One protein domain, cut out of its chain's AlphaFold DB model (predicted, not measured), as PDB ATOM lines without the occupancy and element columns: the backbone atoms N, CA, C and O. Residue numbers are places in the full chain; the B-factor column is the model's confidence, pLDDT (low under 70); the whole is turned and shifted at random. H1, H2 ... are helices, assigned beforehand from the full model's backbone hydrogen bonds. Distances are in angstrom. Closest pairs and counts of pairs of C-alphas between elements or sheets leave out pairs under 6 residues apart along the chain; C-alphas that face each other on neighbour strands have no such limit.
ATOM      1  N   SER A 311     138.237 156.962 179.462       97.25
ATOM      2  CA  SER A 311     136.926 156.448 179.888       97.25
ATOM      3  C   SER A 311     135.990 156.264 178.693       97.25
ATOM      4  O   SER A 311     135.439 155.184 178.489       97.25
ATOM      5  N   ALA A 312     135.888 157.283 177.836       97.44
ATOM      6  CA  ALA A 312     135.055 157.221 176.641       97.44
ATOM      7  C   ALA A 312     135.535 156.139 175.654       97.44
ATOM      8  O   ALA A 312     134.725 155.507 174.976       97.44
ATOM      9  N   ALA A 313     136.848 155.915 175.542       97.12
ATOM     10  CA  ALA A 313     137.393 154.831 174.729       97.12
ATOM     11  C   ALA A 313     137.019 153.450 175.282       97.12
ATOM     12  O   ALA A 313     136.590 152.593 174.510       97.12
ATOM     13  N   ASN A 314     137.111 153.258 176.599       96.50
ATOM     14  CA  ASN A 314     136.711 152.011 177.247       96.50
ATOM     15  C   ASN A 314     135.220 151.711 177.046       96.50
ATOM     16  O   ASN A 314     134.869 150.581 176.715       96.50
ATOM     17  N   GLU A 315     134.354 152.718 177.169       97.25
ATOM     18  CA  GLU A 315     132.917 152.570 176.903       97.25
ATOM     19  C   GLU A 315     132.638 152.160 175.450       97.25
ATOM     20  O   GLU A 315     131.839 151.257 175.201       97.25
ATOM     21  N   ARG A 316     133.344 152.759 174.476       96.31
ATOM     22  CA  ARG A 316     133.222 152.368 173.060       96.31
ATOM     23  C   ARG A 316     133.642 150.920 172.824       96.31
ATOM     24  O   ARG A 316     132.953 150.209 172.097       96.31
ATOM     25  N   VAL A 317     134.744 150.483 173.434       96.81
ATOM     26  CA  VAL A 317     135.225 149.097 173.324       96.81
ATOM     27  C   VAL A 317     134.229 148.125 173.959       96.81
ATOM     28  O   VAL A 317     133.918 147.101 173.355       96.81
ATOM     29  N   ALA A 318     133.676 148.460 175.128       95.69
ATOM     30  CA  ALA A 318     132.651 147.648 175.780       95.69
ATOM     31  C   ALA A 318     131.401 147.500 174.896       95.69
ATOM     32  O   ALA A 318     130.962 146.381 174.626       95.69
ATOM     33  N   HIS A 319     130.893 148.612 174.357       95.69
ATOM     34  CA  HIS A 319     129.744 148.614 173.451       95.69
ATOM     35  C   HIS A 319     130.010 147.818 172.163       95.69
ATOM     36  O   HIS A 319     129.157 147.057 171.704       95.69
ATOM     37  N   GLN A 320     131.207 147.947 171.581       95.25
ATOM     38  CA  GLN A 320     131.601 147.155 170.415       95.25
ATOM     39  C   GLN A 320     131.656 145.656 170.742       95.25
ATOM     40  O   GLN A 320     131.213 144.841 169.934       95.25
ATOM     41  N   GLY A 321     132.139 145.290 171.933       94.62
ATOM     42  CA  GLY A 321     132.124 143.911 172.418       94.62
ATOM     43  C   GLY A 321     130.708 143.341 172.552       94.62
ATOM     44  O   GLY A 321     130.465 142.203 172.155       94.62
ATOM     45  N   GLU A 322     129.751 144.125 173.052       95.56
ATOM     46  CA  GLU A 322     128.342 143.712 173.136       95.56
ATOM     47  C   GLU A 322     127.693 143.529 171.760       95.56
ATOM     48  O   GLU A 322     126.961 142.562 171.543       95.56
ATOM     49  N   LEU A 323     127.973 144.432 170.817       95.56
ATOM     50  CA  LEU A 323     127.523 144.308 169.429       95.56
ATOM     51  C   LEU A 323     128.072 143.042 168.768       95.56
ATOM     52  O   LEU A 323     127.309 142.317 168.135       95.56
ATOM     53  N   LEU A 324     129.364 142.748 168.949       95.75
ATOM     54  CA  LEU A 324     129.981 141.534 168.407       95.75
ATOM     55  C   LEU A 324     129.342 140.266 168.982       95.75
ATOM     56  O   LEU A 324     129.076 139.325 168.240       95.75
ATOM     57  N   LYS A 325     129.038 140.246 170.286       95.12
ATOM     58  CA  LYS A 325     128.322 139.124 170.919       95.12
ATOM     59  C   LYS A 325     126.929 138.920 170.319       95.12
ATOM     60  O   LYS A 325     126.542 137.792 170.041       95.12
ATOM     61  N   LYS A 326     126.182 140.003 170.086       95.56
ATOM     62  CA  LYS A 326     124.860 139.922 169.440       95.56
ATOM     63  C   LYS A 326     124.965 139.423 168.000       95.56
ATOM     64  O   LYS A 326     124.196 138.549 167.621       95.56
ATOM     65  N   HIS A 327     125.924 139.941 167.231       95.19
ATOM     66  CA  HIS A 327     126.149 139.514 165.850       95.19
ATOM     67  C   HIS A 327     126.524 138.033 165.770       95.19
ATOM     68  O   HIS A 327     125.913 137.300 165.010       95.19
ATOM     69  N   THR A 328     127.486 137.580 166.577       94.12
ATOM     70  CA  THR A 328     127.915 136.169 166.599       94.12
ATOM     71  C   THR A 328     126.793 135.222 167.024       94.12
ATOM     72  O   THR A 328     126.664 134.149 166.448       94.12
ATOM     73  N   SER A 329     125.933 135.631 167.966       94.88
ATOM     74  CA  SER A 329     124.726 134.870 168.313       94.88
ATOM     75  C   SER A 329     123.752 134.774 167.136       94.88
ATOM     76  O   SER A 329     123.306 133.683 166.808       94.88
ATOM     77  N   GLN A 330     123.447 135.896 166.477       95.56
ATOM     78  CA  GLN A 330     122.533 135.919 165.327       95.56
ATOM     79  C   GLN A 330     123.078 135.137 164.127       95.56
ATOM     80  O   GLN A 330     122.318 134.484 163.418       95.56
ATOM     81  N   GLU A 331     124.385 135.208 163.893       95.69
ATOM     82  CA  GLU A 331     125.071 134.442 162.855       95.69
ATOM     83  C   GLU A 331     125.002 132.936 163.147       95.69
ATOM     84  O   GLU A 331     124.724 132.161 162.236       95.69
ATOM     85  N   GLY A 332     125.154 132.529 164.414       94.81
ATOM     86  CA  GLY A 332     124.923 131.150 164.856       94.81
ATOM     87  C   GLY A 332     123.501 130.669 164.554       94.81
ATOM     88  O   GLY A 332     123.336 129.653 163.878       94.81
ATOM     89  N   ASP A 333     122.487 131.444 164.956       95.69
ATOM     90  CA  ASP A 333     121.075 131.135 164.678       95.69
ATOM     91  C   ASP A 333     120.810 131.027 163.162       95.69
ATOM     92  O   ASP A 333     120.068 130.160 162.696       95.69
ATOM     93  N   GLN A 334     121.431 131.899 162.360       96.94
ATOM     94  CA  GLN A 334     121.300 131.880 160.904       96.94
ATOM     95  C   GLN A 334     121.930 130.625 160.284       96.94
ATOM     96  O   GLN A 334     121.333 130.031 159.383       96.94
ATOM     97  N   ILE A 335     123.117 130.221 160.747       96.12
ATOM     98  CA  ILE A 335     123.793 129.002 160.285       96.12
ATOM     99  C   ILE A 335     122.955 127.766 160.637       96.12
ATOM    100  O   ILE A 335     122.780 126.897 159.782       96.12
ATOM    101  N   GLU A 336     122.383 127.705 161.843       94.94
ATOM    102  CA  GLU A 336     121.502 126.604 162.254       94.94
ATOM    103  C   GLU A 336     120.257 126.516 161.357       94.94
ATOM    104  O   GLU A 336     119.940 125.451 160.823       94.94
ATOM    105  N   LEU A 337     119.576 127.645 161.125       97.06
ATOM    106  CA  LEU A 337     118.412 127.696 160.238       97.06
ATOM    107  C   LEU A 337     118.757 127.256 158.813       97.06
ATOM    108  O   LEU A 337     117.993 126.500 158.212       97.06
ATOM    109  N   GLN A 338     119.899 127.695 158.279       97.38
ATOM    110  CA  GLN A 338     120.345 127.298 156.946       97.38
ATOM    111  C   GLN A 338     120.642 125.794 156.881       97.38
ATOM    112  O   GLN A 338     120.148 125.117 155.980       97.38
ATOM    113  N   SER A 339     121.356 125.255 157.873       94.50
ATOM    114  CA  SER A 339     121.626 123.817 157.986       94.50
ATOM    115  C   SER A 339     120.330 123.002 158.047       94.50
ATOM    116  O   SER A 339     120.200 121.978 157.373       94.50
ATOM    117  N   ASN A 340     119.332 123.473 158.799       95.31
ATOM    118  CA  ASN A 340     118.024 122.826 158.894       95.31
ATOM    119  C   ASN A 340     117.269 122.850 157.555       95.31
ATOM    120  O   ASN A 340     116.674 121.843 157.165       95.31
ATOM    121  N   ILE A 341     117.306 123.969 156.826       96.88
ATOM    122  CA  ILE A 341     116.708 124.078 155.487       96.88
ATOM    123  C   ILE A 341     117.371 123.096 154.515       96.88
ATOM    124  O   ILE A 341     116.669 122.394 153.780       96.88
ATOM    125  N   ASP A 342     118.700 123.009 154.526       94.56
ATOM    126  CA  ASP A 342     119.462 122.140 153.625       94.56
ATOM    127  C   ASP A 342     119.213 120.653 153.931       94.56
ATOM    128  O   ASP A 342     119.002 119.850 153.012       94.56
ATOM    129  N   LEU A 343     119.143 120.295 155.220       93.38
ATOM    130  CA  LEU A 343     118.784 118.954 155.687       93.38
ATOM    131  C   LEU A 343     117.379 118.559 155.217       93.38
ATOM    132  O   LEU A 343     117.194 117.497 154.618       93.38
ATOM    133  N   LEU A 344     116.386 119.426 155.444       94.44
ATOM    134  CA  LEU A 344     115.005 119.182 155.019       94.44
ATOM    135  C   LEU A 344     114.898 119.067 153.495       94.44
ATOM    136  O   LEU A 344     114.218 118.174 152.992       94.44
ATOM    137  N   THR A 345     115.605 119.917 152.751       96.44
ATOM    138  CA  THR A 345     115.643 119.869 151.282       96.44
ATOM    139  C   THR A 345     116.247 118.550 150.779       96.44
ATOM    140  O   THR A 345     115.725 117.924 149.849       96.44
ATOM    141  N   SER A 346     117.313 118.074 151.424       93.50
ATOM    142  CA  SER A 346     117.974 116.806 151.091       93.50
ATOM    143  C   SER A 346     117.100 115.589 151.421       93.50
ATOM    144  O   SER A 346     117.011 114.663 150.615       93.50
ATOM    145  N   LEU A 347     116.381 115.610 152.549       92.88
ATOM    146  CA  LEU A 347     115.390 114.584 152.895       92.88
ATOM    147  C   LEU A 347     114.227 114.552 151.893       92.88
ATOM    148  O   LEU A 347     113.848 113.478 151.431       92.88
ATOM    149  N   ILE A 348     113.684 115.718 151.520       93.69
ATOM    150  CA  ILE A 348     112.573 115.828 150.557       93.69
ATOM    151  C   ILE A 348     112.982 115.309 149.172       93.69
ATOM    152  O   ILE A 348     112.178 114.671 148.495       93.69
ATOM    153  N   SER A 349     114.225 115.552 148.748       94.75
ATOM    154  CA  SER A 349     114.751 115.041 147.474       94.75
ATOM    155  C   SER A 349     115.142 113.556 147.509       94.75
ATOM    156  O   SER A 349     115.437 112.987 146.458       94.75
ATOM    157  N   GLY A 350     115.125 112.918 148.686       91.12
ATOM    158  CA  GLY A 350     115.530 111.523 148.880       91.12
ATOM    159  C   GLY A 350     117.041 111.293 148.792       91.12
ATOM    160  O   GLY A 350     117.473 110.152 148.645       91.12
ATOM    161  N   ALA A 351     117.848 112.357 148.860       90.12
ATOM    162  CA  ALA A 351     119.302 112.285 148.736       90.12
ATOM    163  C   ALA A 351     119.993 111.657 149.962       90.12
ATOM    164  O   ALA A 351     121.137 111.220 149.854       90.12
ATOM    165  N   ILE A 352     119.313 111.608 151.113       89.06
ATOM    166  CA  ILE A 352     119.847 111.119 152.394       89.06
ATOM    167  C   ILE A 352     118.845 110.215 153.126       89.06
ATOM    168  O   ILE A 352     117.632 110.423 153.051       89.06
ATOM    169  N   ASN A 353     119.360 109.213 153.848       90.62
ATOM    170  CA  ASN A 353     118.578 108.292 154.679       90.62
ATOM    171  C   ASN A 353     118.436 108.836 156.115       90.62
ATOM    172  O   ASN A 353     119.422 109.213 156.741       90.62
ATOM    173  N   GLN A 354     117.210 108.824 156.648       89.75
ATOM    174  CA  GLN A 354     116.874 109.293 157.996       89.75
ATOM    175  C   GLN A 354     117.648 108.572 159.109       89.75
ATOM    176  O   GLN A 354     118.072 109.214 160.063       89.75
ATOM    177  N   GLU A 355     117.834 107.255 159.011       90.94
ATOM    178  CA  GLU A 355     118.456 106.461 160.083       90.94
ATOM    179  C   GLU A 355     119.974 106.649 160.141       90.94
ATOM    180  O   GLU A 355     120.548 106.753 161.226       90.94
ATOM    181  N   GLU A 356     120.616 106.753 158.977       88.50
ATOM    182  CA  GLU A 356     122.050 107.032 158.863       88.50
ATOM    183  C   GLU A 356     122.376 108.461 159.324       88.50
ATOM    184  O   GLU A 356     123.308 108.666 160.103       88.50
ATOM    185  N   GLU A 357     121.560 109.442 158.927       88.81
ATOM    186  CA  GLU A 357     121.754 110.839 159.323       88.81
ATOM    187  C   GLU A 357     121.491 111.062 160.820       88.81
ATOM    188  O   GLU A 357     122.216 111.810 161.473       88.81
ATOM    189  N   LEU A 358     120.518 110.358 161.407       89.50
ATOM    190  CA  LEU A 358     120.271 110.400 162.852       89.50
ATOM    191  C   LEU A 358     121.468 109.841 163.636       89.50
ATOM    192  O   LEU A 358     121.871 110.432 164.639       89.50
ATOM    193  N   ALA A 359     122.069 108.741 163.172       92.12
ATOM    194  CA  ALA A 359     123.284 108.199 163.781       92.12
ATOM    195  C   ALA A 359     124.462 109.187 163.685       92.12
ATOM    196  O   ALA A 359     125.189 109.366 164.664       92.12
ATOM    197  N   ARG A 360     124.612 109.874 162.544       90.25
ATOM    198  CA  ARG A 360     125.644 110.902 162.337       90.25
ATOM    199  C   ARG A 360     125.462 112.108 163.263       90.25
ATOM    200  O   ARG A 360     126.427 112.546 163.883       90.25
ATOM    201  N   LEU A 361     124.238 112.628 163.385       89.94
ATOM    202  CA  LEU A 361     123.930 113.782 164.238       89.94
ATOM    203  C   LEU A 361     124.142 113.485 165.725       89.94
ATOM    204  O   LEU A 361     124.652 114.344 166.436       89.94
ATOM    205  N   ARG A 362     123.830 112.267 166.190       91.62
ATOM    206  CA  ARG A 362     124.145 111.851 167.568       91.62
ATOM    207  C   ARG A 362     125.646 111.838 167.850       91.62
ATOM    208  O   ARG A 362     126.055 112.239 168.928       91.62
ATOM    209  N   GLY A 363     126.459 111.421 166.879       91.25
ATOM    210  CA  GLY A 363     127.916 111.498 167.009       91.25
ATOM    211  C   GLY A 363     128.419 112.941 167.141       91.25
ATOM    212  O   GLY A 363     129.256 113.220 167.992       91.25
ATOM    213  N   LEU A 364     127.867 113.867 166.350       91.44
ATOM    214  CA  LEU A 364     128.206 115.295 166.437       91.44
ATOM    215  C   LEU A 364     127.728 115.955 167.737       91.44
ATOM    216  O   LEU A 364     128.416 116.830 168.252       91.44
ATOM    217  N   GLU A 365     126.575 115.545 168.273       92.69
ATOM    218  CA  GLU A 365     126.076 116.011 169.576       92.69
ATOM    219  C   GLU A 365     127.088 115.709 170.693       92.69
ATOM    220  O   GLU A 365     127.397 116.584 171.505       92.69
ATOM    221  N   ASP A 366     127.654 114.500 170.695       91.12
ATOM    222  CA  ASP A 366     128.672 114.094 171.666       91.12
ATOM    223  C   ASP A 366     129.991 114.877 171.488       91.12
ATOM    224  O   ASP A 366     130.602 115.297 172.476       91.12
ATOM    225  N   GLU A 367     130.424 115.122 170.245       92.75
ATOM    226  CA  GLU A 367     131.631 115.911 169.945       92.75
ATOM    227  C   GLU A 367     131.496 117.377 170.394       92.75
ATOM    228  O   GLU A 367     132.398 117.914 171.046       92.75
ATOM    229  N   GLU A 368     130.359 118.015 170.105       90.94
ATOM    230  CA  GLU A 368     130.097 119.407 170.483       90.94
ATOM    231  C   GLU A 368     129.974 119.561 172.008       90.94
ATOM    232  O   GLU A 368     130.463 120.533 172.592       90.94
ATOM    233  N   ALA A 369     129.395 118.566 172.691       88.69
ATOM    234  CA  ALA A 369     129.329 118.542 174.149       88.69
ATOM    235  C   ALA A 369     130.724 118.508 174.798       88.69
ATOM    236  O   ALA A 369     130.948 119.159 175.825       88.69
ATOM    237  N   GLU A 370     131.682 117.786 174.212       90.50
ATOM    238  CA  GLU A 370     133.073 117.784 174.679       90.50
ATOM    239  C   GLU A 370     133.810 119.086 174.328       90.50
ATOM    240  O   GLU A 370     134.531 119.634 175.171       90.50
ATOM    241  N   ALA A 371     133.574 119.655 173.141       85.75
ATOM    242  CA  ALA A 371     134.129 120.955 172.758       85.75
ATOM    243  C   ALA A 371     133.652 122.089 173.690       85.75
ATOM    244  O   ALA A 371     134.458 122.904 174.153       85.75
ATOM    245  N   ALA A 372     132.366 122.099 174.055       83.38
ATOM    246  CA  ALA A 372     131.791 123.065 174.989       83.38
ATOM    247  C   ALA A 372     132.400 122.960 176.400       83.38
ATOM    248  O   ALA A 372     132.652 123.980 177.054       83.38
ATOM    249  N   LYS A 373     132.692 121.738 176.872       86.44
ATOM    250  CA  LYS A 373     133.409 121.521 178.141       86.44
ATOM    251  C   LYS A 373     134.835 122.060 178.073       86.44
ATOM    252  O   LYS A 373     135.263 122.734 179.008       86.44
TER     253      LYS A 373
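This is residues 311 to 373 of the 437 residues of an uncharacterized protein of Microthlaspi erraticum (UniProt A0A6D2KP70). One long helix, H1, makes the longest axis, and a shorter helix, H2, folds back beyond a tight link, so that the two form a narrow V with unequal arms. The arms are open to each other over most of their length. The printed part has 63 residues, with two named helices, H1 then H2, and no named strand; the class is all helix. It is extended, with a radius of gyration of the C-alphas of 18.2 A and spans of 58 by 27 by 8 A.

H1, residues 311 to 348, is 55.7 A long from C-alpha 311 at (136.926, 156.448, 179.888) to C-alpha 348 at (112.573, 115.828, 150.557). H2, residues 354 to 373, is 28.8 A long and ends at C-alpha 373, (133.409, 121.521, 178.141).

H1 and H2 are close but not clearly touching; their closest C-alphas, of Leu 347 and Gln 354, are 7.5 A apart. They run opposite ways at a shallow tilt of 18 degrees. Residues 311 to 342 of H1 and 358 to 373 of H2 stand free. In H1 and H2 every O i to N i+4 pair is within hydrogen-bond range.

The C-alphas farthest apart, of Ser 311 and Gly 350, are 58.6 A apart. The printed part has no cut, and no printed residue is under 70 in pLDDT.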